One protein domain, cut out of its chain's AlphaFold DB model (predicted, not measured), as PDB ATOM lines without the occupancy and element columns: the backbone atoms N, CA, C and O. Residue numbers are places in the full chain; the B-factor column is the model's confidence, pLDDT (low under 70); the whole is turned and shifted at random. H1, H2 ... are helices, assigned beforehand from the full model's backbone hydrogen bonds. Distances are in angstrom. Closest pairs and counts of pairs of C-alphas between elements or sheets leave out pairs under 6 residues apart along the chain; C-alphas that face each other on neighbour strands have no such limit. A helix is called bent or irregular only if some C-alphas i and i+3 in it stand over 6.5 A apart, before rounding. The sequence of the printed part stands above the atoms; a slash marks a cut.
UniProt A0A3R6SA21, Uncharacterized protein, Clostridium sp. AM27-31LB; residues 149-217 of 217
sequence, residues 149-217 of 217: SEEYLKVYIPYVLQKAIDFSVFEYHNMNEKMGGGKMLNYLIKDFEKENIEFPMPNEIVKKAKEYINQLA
ATOM      1  N   SER A 149      28.609 -22.824  19.431       90.75
ATOM      2  CA  SER A 149      27.585 -23.817  19.783       90.75
ATOM      3  C   SER A 149      26.168 -23.244  19.613       90.75
ATOM      4  O   SER A 149      25.301 -23.914  19.062       90.75
ATOM      5  N   GLU A 150      25.934 -21.972  19.963       92.31
ATOM      6  CA  GLU A 150      24.641 -21.297  19.744       92.31
ATOM      7  C   GLU A 150      24.274 -21.210  18.249       92.31
ATOM      8  O   GLU A 150      23.139 -21.494  17.859       92.31
ATOM      9  N   GLU A 151      25.228 -20.843  17.387       93.12
ATOM     10  CA  GLU A 151      25.014 -20.764  15.936       93.12
ATOM     11  C   GLU A 151      24.722 -22.140  15.329       93.12
ATOM     12  O   GLU A 151      23.841 -22.263  14.474       93.12
ATOM     13  N   TYR A 152      25.401 -23.180  15.813       94.25
ATOM     14  CA  TYR A 152      25.111 -24.561  15.444       94.25
ATOM     15  C   TYR A 152      23.698 -24.984  15.876       94.25
ATOM     16  O   TYR A 152      22.942 -25.525  15.062       94.25
ATOM     17  N   LEU A 153      23.282 -24.676  17.113       95.81
ATOM     18  CA  LEU A 153      21.938 -24.987  17.619       95.81
ATOM     19  C   LEU A 153      20.829 -24.326  16.791       95.81
ATOM     20  O   LEU A 153      19.783 -24.944  16.575       95.81
ATOM     21  N   LYS A 154      21.064 -23.117  16.262       95.38
ATOM     22  CA  LYS A 154      20.113 -22.421  15.377       95.38
ATOM     23  C   LYS A 154      19.831 -23.167  14.072       95.38
ATOM     24  O   LYS A 154      18.772 -22.953  13.487       95.38
ATOM     25  N   VAL A 155      20.724 -24.056  13.637       96.06
ATOM     26  CA  VAL A 155      20.541 -24.911  12.450       96.06
ATOM     27  C   VAL A 155      20.086 -26.320  12.847       96.06
ATOM     28  O   VAL A 155      19.175 -26.883  12.236       96.06
ATOM     29  N   TYR A 156      20.673 -26.879  13.905       96.56
ATOM     30  CA  TYR A 156      20.408 -28.240  14.372       96.56
ATOM     31  C   TYR A 156      18.998 -28.430  14.944       96.56
ATOM     32  O   TYR A 156      18.321 -29.396  14.584       96.56
ATOM     33  N   ILE A 157      18.508 -27.506  15.779       97.06
ATOM     34  CA  ILE A 157      17.168 -27.622  16.375       97.06
ATOM     35  C   ILE A 157      16.084 -27.661  15.283       97.06
ATOM     36  O   ILE A 157      15.294 -28.608  15.284       97.06
ATOM     37  N   PRO A 158      16.034 -26.723  14.311       95.69
ATOM     38  CA  PRO A 158      15.066 -26.807  13.222       95.69
ATOM     39  C   PRO A 158      15.163 -28.106  12.417       95.69
ATOM     40  O   PRO A 158      14.120 -28.678  12.102       95.69
ATOM     41  N   TYR A 159      16.378 -28.592  12.130       96.88
ATOM     42  CA  TYR A 159      16.593 -29.864  11.432       96.88
ATOM     43  C   TYR A 159      15.957 -31.053  12.171       96.88
ATOM     44  O   TYR A 159      15.304 -31.887  11.542       96.88
ATOM     45  N   VAL A 160      16.093 -31.119  13.499       97.12
ATOM     46  CA  VAL A 160      15.465 -32.167  14.320       97.12
ATOM     47  C   VAL A 160      13.946 -32.014  14.334       97.12
ATOM     48  O   VAL A 160      13.219 -32.983  14.108       97.12
ATOM     49  N   LEU A 161      13.450 -30.799  14.578       96.06
ATOM     50  CA  LEU A 161      12.019 -30.558  14.743       96.06
ATOM     51  C   LEU A 161      11.224 -30.857  13.474       96.06
ATOM     52  O   LEU A 161      10.168 -31.475  13.576       96.06
ATOM     53  N   GLN A 162      11.737 -30.511  12.288       93.75
ATOM     54  CA  GLN A 162      11.041 -30.812  11.027       93.75
ATOM     55  C   GLN A 162      10.846 -32.315  10.775       93.75
ATOM     56  O   GLN A 162       9.958 -32.698  10.021       93.75
ATOM     57  N   LYS A 163      11.676 -33.173  11.385       93.56
ATOM     58  CA  LYS A 163      11.588 -34.632  11.253       93.56
ATOM     59  C   LYS A 163      10.673 -35.263  12.298       93.56
ATOM     60  O   LYS A 163      10.227 -36.389  12.110       93.56
ATOM     61  N   ALA A 164      10.427 -34.566  13.404       95.69
ATOM     62  CA  ALA A 164       9.769 -35.124  14.580       95.69
ATOM     63  C   ALA A 164       8.385 -34.527  14.869       95.69
ATOM     64  O   ALA A 164       7.600 -35.137  15.599       95.69
ATOM     65  N   ILE A 165       8.093 -33.335  14.348       92.81
ATOM     66  CA  ILE A 165       6.837 -32.624  14.570       92.81
ATOM     67  C   ILE A 165       6.212 -32.302  13.218       92.81
ATOM     68  O   ILE A 165       6.819 -31.639  12.378       92.81
ATOM     69  N   ASP A 166       4.970 -32.740  13.038       91.69
ATOM     70  CA  ASP A 166       4.149 -32.296  11.923       91.69
ATOM     71  C   ASP A 166       3.600 -30.899  12.229       91.69
ATOM     72  O   ASP A 166       2.620 -30.742  12.952       91.69
ATOM     73  N   PHE A 167       4.255 -29.869  11.694       89.50
ATOM     74  CA  PHE A 167       3.801 -28.490  11.861       89.50
ATOM     75  C   PHE A 167       2.597 -28.129  10.980       89.50
ATOM     76  O   PHE A 167       2.033 -27.049  11.152       89.50
ATOM     77  N   SER A 168       2.176 -29.001  10.055       89.31
ATOM     78  CA  SER A 168       1.021 -28.736   9.186       89.31
ATOM     79  C   SER A 168      -0.317 -28.794   9.929       89.31
ATOM     80  O   SER A 168      -1.306 -28.243   9.453       89.31
ATOM     81  N   VAL A 169      -0.336 -29.391  11.126       90.19
ATOM     82  CA  VAL A 169      -1.528 -29.466  11.987       90.19
ATOM     83  C   VAL A 169      -1.900 -28.124  12.622       90.19
ATOM     84  O   VAL A 169      -2.994 -27.983  13.163       90.19
ATOM     85  N   PHE A 170      -1.002 -27.138  12.584       89.00
ATOM     86  CA  PHE A 170      -1.227 -25.816  13.155       89.00
ATOM     87  C   PHE A 170      -1.595 -24.818  12.059       89.00
ATOM     88  O   PHE A 170      -0.956 -24.753  11.009       89.00
ATOM     89  N   GLU A 171      -2.585 -23.967  12.328       90.38
ATOM     90  CA  GLU A 171      -2.900 -22.862  11.425       90.38
ATOM     91  C   GLU A 171      -1.691 -21.935  11.246       90.38
ATOM     92  O   GLU A 171      -1.007 -21.588  12.213       90.38
ATOM     93  N   TYR A 172      -1.466 -21.475  10.012       88.88
ATOM     94  CA  TYR A 172      -0.326 -20.619   9.673       88.88
ATOM     95  C   TYR A 172      -0.222 -19.376  10.568       88.88
ATOM     96  O   TYR A 172       0.875 -19.000  10.976       88.88
ATOM     97  N   HIS A 173      -1.359 -18.760  10.907       88.31
ATOM     98  CA  HIS A 173      -1.397 -17.602  11.796       88.31
ATOM     99  C   HIS A 173      -0.837 -17.942  13.186       88.31
ATOM    100  O   HIS A 173       0.112 -17.302  13.633       88.31
ATOM    101  N   ASN A 174      -1.326 -19.020  13.806       86.12
ATOM    102  CA  ASN A 174      -0.832 -19.504  15.097       86.12
ATOM    103  C   ASN A 174       0.646 -19.915  15.036       86.12
ATOM    104  O   ASN A 174       1.413 -19.595  15.944       86.12
ATOM    105  N   MET A 175       1.065 -20.573  13.952       88.06
ATOM    106  CA  MET A 175       2.471 -20.904  13.712       88.06
ATOM    107  C   MET A 175       3.340 -19.654  13.691       88.06
ATOM    108  O   MET A 175       4.322 -19.576  14.423       88.06
ATOM    109  N   ASN A 176       2.989 -18.664  12.875       89.50
ATOM    110  CA  ASN A 176       3.792 -17.463  12.697       89.50
ATOM    111  C   ASN A 176       3.822 -16.595  13.966       89.50
ATOM    112  O   ASN A 176       4.880 -16.113  14.383       89.50
ATOM    113  N   GLU A 177       2.673 -16.429  14.622       90.19
ATOM    114  CA  GLU A 177       2.565 -15.615  15.828       90.19
ATOM    115  C   GLU A 177       3.231 -16.259  17.032       90.19
ATOM    116  O   GLU A 177       3.977 -15.575  17.732       90.19
ATOM    117  N   LYS A 178       3.034 -17.561  17.258       89.50
ATOM    118  CA  LYS A 178       3.479 -18.210  18.494       89.50
ATOM    119  C   LYS A 178       4.826 -18.917  18.359       89.50
ATOM    120  O   LYS A 178       5.608 -18.876  19.294       89.50
ATOM    121  N   MET A 179       5.148 -19.510  17.207       91.88
ATOM    122  CA  MET A 179       6.358 -20.338  17.038       91.88
ATOM    123  C   MET A 179       7.401 -19.715  16.094       91.88
ATOM    124  O   MET A 179       8.606 -19.866  16.309       91.88
ATOM    125  N   GLY A 180       6.941 -19.000  15.066       89.06
ATOM    126  CA  GLY A 180       7.741 -18.415  13.993       89.06
ATOM    127  C   GLY A 180       8.559 -17.191  14.407       89.06
ATOM    128  O   GLY A 180       8.452 -16.678  15.525       89.06
ATOM    129  N   GLY A 181       9.409 -16.717  13.491       86.75
ATOM    130  CA  GLY A 181      10.303 -15.575  13.732       86.75
ATOM    131  C   GLY A 181      11.359 -15.834  14.812       86.75
ATOM    132  O   GLY A 181      11.812 -14.902  15.467       86.75
ATOM    133  N   GLY A 182      11.704 -17.103  15.048       90.62
ATOM    134  CA  GLY A 182      12.678 -17.509  16.060       90.62
ATOM    135  C   GLY A 182      12.125 -17.624  17.483       90.62
ATOM    136  O   GLY A 182      12.900 -17.937  18.376       90.62
ATOM    137  N   LYS A 183      10.821 -17.425  17.735       94.25
ATOM    138  CA  LYS A 183      10.255 -17.478  19.101       94.25
ATOM    139  C   LYS A 183      10.490 -18.824  19.787       94.25
ATOM    140  O   LYS A 183      11.113 -18.861  20.846       94.25
ATOM    141  N   MET A 184      10.055 -19.916  19.157       95.19
ATOM    142  CA  MET A 184      10.262 -21.262  19.697       95.19
ATOM    143  C   MET A 184      11.752 -21.611  19.751       95.19
ATOM    144  O   MET A 184      12.232 -22.098  20.766       95.19
ATOM    145  N   LEU A 185      12.505 -21.313  18.688       95.62
ATOM    146  CA  LEU A 185      13.939 -21.606  18.625       95.62
ATOM    147  C   LEU A 185      14.719 -20.927  19.761       95.62
ATOM    148  O   LEU A 185      15.459 -21.587  20.482       95.62
ATOM    149  N   ASN A 186      14.501 -19.627  19.962       95.44
ATOM    150  CA  ASN A 186      15.157 -18.852  21.010       95.44
ATOM    151  C   ASN A 186      14.727 -19.305  22.409       95.44
ATOM    152  O   ASN A 186      15.527 -19.229  23.337       95.44
ATOM    153  N   TYR A 187      13.477 -19.752  22.576       95.88
ATOM    154  CA  TYR A 187      13.030 -20.359  23.827       95.88
ATOM    155  C   TYR A 187      13.822 -21.635  24.122       95.88
ATOM    156  O   TYR A 187      14.397 -21.741  25.199       95.88
ATOM    157  N   LEU A 188      13.906 -22.555  23.155       97.25
ATOM    158  CA  LEU A 188      14.606 -23.831  23.319       97.25
ATOM    159  C   LEU A 188      16.097 -23.634  23.606       97.25
ATOM    160  O   LEU A 188      16.609 -24.234  24.543       97.25
ATOM    161  N   ILE A 189      16.777 -22.762  22.853       96.50
ATOM    162  CA  ILE A 189      18.200 -22.457  23.075       96.50
ATOM    163  C   ILE A 189      18.422 -21.926  24.496       96.50
ATOM    164  O   ILE A 189      19.236 -22.476  25.229       96.50
ATOM    165  N   LYS A 190      17.637 -20.930  24.927       95.62
ATOM    166  CA  LYS A 190      17.741 -20.371  26.286       95.62
ATOM    167  C   LYS A 190      17.433 -21.384  27.380       95.62
ATOM    168  O   LYS A 190      17.935 -21.252  28.493       95.62
ATOM    169  N   ASP A 191      16.545 -22.332  27.112       95.31
ATOM    170  CA  ASP A 191      16.202 -23.379  28.068       95.31
ATOM    171  C   ASP A 191      17.365 -24.367  28.235       95.31
ATOM    172  O   ASP A 191      17.782 -24.634  29.360       95.31
ATOM    173  N   PHE A 192      17.982 -24.796  27.130       96.19
ATOM    174  CA  PHE A 192      19.188 -25.627  27.164       96.19
ATOM    175  C   PHE A 192      20.380 -24.918  27.813       96.19
ATOM    176  O   PHE A 192      21.071 -25.521  28.633       96.19
ATOM    177  N   GLU A 193      20.576 -23.625  27.542       93.25
ATOM    178  CA  GLU A 193      21.593 -22.806  28.216       93.25
ATOM    179  C   GLU A 193      21.397 -22.790  29.740       93.25
ATOM    180  O   GLU A 193      22.354 -22.972  30.490       93.25
ATOM    181  N   LYS A 194      20.156 -22.624  30.222       93.44
ATOM    182  CA  LYS A 194      19.846 -22.647  31.665       93.44
ATOM    183  C   LYS A 194      20.117 -24.002  32.308       93.44
ATOM    184  O   LYS A 194      20.495 -24.051  33.477       93.44
ATOM    185  N   GLU A 195      19.906 -25.083  31.568       93.12
ATOM    186  CA  GLU A 195      20.167 -26.449  32.027       93.12
ATOM    187  C   GLU A 195      21.643 -26.863  31.867       93.12
ATOM    188  O   GLU A 195      22.004 -27.974  32.246       93.12
ATOM    189  N   ASN A 196      22.513 -25.968  31.374       91.06
ATOM    190  CA  ASN A 196      23.909 -26.249  31.011       91.06
ATOM    191  C   ASN A 196      24.047 -27.407  30.001       91.06
ATOM    192  O   ASN A 196      24.992 -28.195  30.064       91.06
ATOM    193  N   ILE A 197      23.096 -27.517  29.070       91.19
ATOM    194  CA  ILE A 197      23.105 -28.505  27.990       91.19
ATOM    195  C   ILE A 197      23.641 -27.832  26.728       91.19
ATOM    196  O   ILE A 197      22.932 -27.095  26.051       91.19
ATOM    197  N   GLU A 198      24.901 -28.100  26.395       86.94
ATOM    198  CA  GLU A 198      25.530 -27.525  25.198       86.94
ATOM    199  C   GLU A 198      25.083 -28.231  23.904       86.94
ATOM    200  O   GLU A 198      24.821 -27.588  22.888       86.94
ATOM    201  N   PHE A 199      24.939 -29.561  23.952       88.81
ATOM    202  CA  PHE A 199      24.576 -30.396  22.804       88.81
ATOM    203  C   PHE A 199      23.387 -31.302  23.143       88.81
ATOM    204  O   PHE A 199      23.589 -32.456  23.529       88.81
ATOM    205  N   PRO A 200      22.146 -30.804  23.012       94.19
ATOM    206  CA  PRO A 200      20.958 -31.568  23.350       94.19
ATOM    207  C   PRO A 200      20.736 -32.715  22.360       94.19
ATOM    208  O   PRO A 200      20.886 -32.588  21.137       94.19
ATOM    209  N   MET A 201      20.322 -33.856  22.887       95.38
ATOM    210  CA  MET A 201      19.938 -35.015  22.098       95.38
ATOM    211  C   MET A 201      18.606 -34.751  21.370       95.38
ATOM    212  O   MET A 201      17.764 -33.988  21.856       95.38
ATOM    213  N   PRO A 202      18.342 -35.400  20.218       96.31
ATOM    214  CA  PRO A 202      17.115 -35.157  19.456       96.31
ATOM    215  C   PRO A 202      15.823 -35.343  20.268       96.31
ATOM    216  O   PRO A 202      14.872 -34.582  20.117       96.31
ATOM    217  N   ASN A 203      15.783 -36.331  21.164       96.69
ATOM    218  CA  ASN A 203      14.643 -36.573  22.050       96.69
ATOM    219  C   ASN A 203      14.433 -35.448  23.080       96.69
ATOM    220  O   ASN A 203      13.284 -35.136  23.393       96.69
ATOM    221  N   GLU A 204      15.501 -34.823  23.577       97.25
ATOM    222  CA  GLU A 204      15.436 -33.673  24.487       97.25
ATOM    223  C   GLU A 204      14.863 -32.450  23.766       97.25
ATOM    224  O   GLU A 204      13.916 -31.836  24.259       97.25
ATOM    225  N   ILE A 205      15.340 -32.175  22.544       98.06
ATOM    226  CA  ILE A 205      14.807 -31.120  21.661       98.06
ATOM    227  C   ILE A 205      13.306 -31.307  21.441       98.06
ATOM    228  O   ILE A 205      12.519 -30.381  21.641       98.06
ATOM    229  N   VAL A 206      12.886 -32.517  21.064       97.75
ATOM    230  CA  VAL A 206      11.475 -32.818  20.790       97.75
ATOM    231  C   VAL A 206      10.619 -32.702  22.047       97.75
ATOM    232  O   VAL A 206       9.505 -32.182  21.978       97.75
ATOM    233  N   LYS A 207      11.116 -33.167  23.199       96.75
ATOM    234  CA  LYS A 207      10.412 -33.053  24.480       96.75
ATOM    235  C   LYS A 207      10.159 -31.585  24.829       96.75
ATOM    236  O   LYS A 207       9.006 -31.206  25.025       96.75
ATOM    237  N   LYS A 208      11.207 -30.758  24.823       96.69
ATOM    238  CA  LYS A 208      11.118 -29.324  25.135       96.69
ATOM    239  C   LYS A 208      10.241 -28.563  24.139       96.69
ATOM    240  O   LYS A 208       9.455 -27.707  24.534       96.69
ATOM    241  N   ALA A 209      10.290 -28.917  22.855       96.44
ATOM    242  CA  ALA A 209       9.412 -28.321  21.850       96.44
ATOM    243  C   ALA A 209       7.933 -28.655  22.089       96.44
ATOM    244  O   ALA A 209       7.081 -27.779  21.966       96.44
ATOM    245  N   LYS A 210       7.612 -29.891  22.487       95.00
ATOM    246  CA  LYS A 210       6.238 -30.267  22.859       95.00
ATOM    247  C   LYS A 210       5.768 -29.548  24.122       95.00
ATOM    248  O   LYS A 210       4.624 -29.108  24.164       95.00
ATOM    249  N   GLU A 211       6.635 -29.391  25.120       94.88
ATOM    250  CA  GLU A 211       6.339 -28.594  26.318       94.88
ATOM    251  C   GLU A 211       6.019 -27.139  25.954       94.88
ATOM    252  O   GLU A 211       5.015 -26.609  26.422       94.88
ATOM    253  N   TYR A 212       6.811 -26.526  25.068       95.00
ATOM    254  CA  TYR A 212       6.546 -25.186  24.548       95.00
ATOM    255  C   TYR A 212       5.202 -25.106  23.816       95.00
ATOM    256  O   TYR A 212       4.392 -24.238  24.112       95.00
ATOM    257  N   ILE A 213       4.926 -26.036  22.897       92.56
ATOM    258  CA  ILE A 213       3.670 -26.063  22.133       92.56
ATOM    259  C   ILE A 213       2.456 -26.226  23.057       92.56
ATOM    260  O   ILE A 213       1.449 -25.551  22.863       92.56
ATOM    261  N   ASN A 214       2.549 -27.064  24.090       90.44
ATOM    262  CA  ASN A 214       1.458 -27.266  25.046       90.44
ATOM    263  C   ASN A 214       1.158 -26.020  25.895       90.44
ATOM    264  O   ASN A 214       0.038 -25.878  26.363       90.44
ATOM    265  N   GLN A 215       2.125 -25.114  26.084       88.50
ATOM    266  CA  GLN A 215       1.897 -23.821  26.751       88.50
ATOM    267  C   GLN A 215       1.144 -22.820  25.859       88.50
ATOM    268  O   GLN A 215       0.682 -21.788  26.342       88.50
ATOM    269  N   LEU A 216       1.070 -23.088  24.552       81.19
ATOM    270  CA  LEU A 216       0.436 -22.223  23.558       81.19
ATOM    271  C   LEU A 216      -1.019 -22.605  23.252       81.19
ATOM    272  O   LEU A 216      -1.694 -21.820  22.569       81.19
ATOM    273  N   ALA A 217      -1.446 -23.794  23.688       64.56
ATOM    274  CA  ALA A 217      -2.808 -24.322  23.586       64.56
ATOM    275  C   ALA A 217      -3.680 -23.796  24.733       64.56
ATOM    276  O   ALA A 217      -4.831 -23.407  24.437       64.56
TER     277      ALA A 217
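Overview. This is residues 149 to 217 of the 217 residues of an uncharacterized protein of Clostridium sp. AM27-31LB (UniProt A0A3R6SA21). Three helices, H1, H3 and H4, cross one another at large angles, each touching the other two, with their centres in a triangle. The short helix H2 extends this cluster at one end, nearly in line with H3 and joined to it by a tight turn, while residues 165 to 171 run from the end of H1 out to H2. The printed part has 69 residues with four named helices, in the order H1, H2, H3, H4, and no named strand; the class is all helix. It is compact, with a radius of gyration of the C-alphas of 11.5 A, and its outline is elongated, 32 by 21 by 20 A.

Along the chain. The longest helix, H1, has residues 149 to 164 and measures 21.7 A from first to last C-alpha, beginning at C-alpha 149 at (27.585, -23.817, 19.783). It has a kink of 28 degrees near residue 156. It is neither bent nor irregular, but only just: C-alphas 154 and 157 are 6.1 A apart. H4, residues 202 to 214, is 18.4 A long and ends at C-alpha 214 at (1.458, -27.266, 25.046). H3, residues 183 to 194, is 16.6 A long and begins at C-alpha 183 at (10.255, -17.478, 19.101). H2, residues 172 to 179, is 9.9 A long.

Arrangement. H1 touches H4 with its residues 157 to 164 alone; the closest C-alphas, of Val 160 and Pro 202, are 6.2 A apart. These two helices are about perpendicular, at 76 degrees. H3 touches H1 with residues 185 to 189 alone, the closest C-alphas being those of Lys 154 and Leu 185 at 7.0 A. They run opposite ways at a steep tilt of 59 degrees. H3 touches H4 with residues 184 to 188 alone; the closest C-alphas, of Leu 188 and Lys 208, are 6.8 A apart. Their tilt is steep, 58 degrees, opposite ways. The helix packing is mostly crossed: none of these three pairs is at a shallow tilt. H2 and H3 are close but not clearly touching, with the C-alphas of Lys 178 and Met 184 closest at 7.5 A. They run the same way at a shallow tilt of 21 degrees. H2 and H4 are near each other, and H1 and H2 are apart. Every O i to N i+4 pair is within hydrogen-bond range in H2, H3 and H4, and 9 of 12 are in H1.

Size, cuts and confidence. The C-alphas farthest apart, of Glu 171 and Asn 196, are separated by 33.4 A. The printed part has no cut and ends at the chain's last residue, 217. The link from H2 to H3 is tight, those from H1 to H2 and from H3 to H4 are short, and no link is long. The mean pLDDT of the printed part is 92.7, and residue 217 alone is under 70.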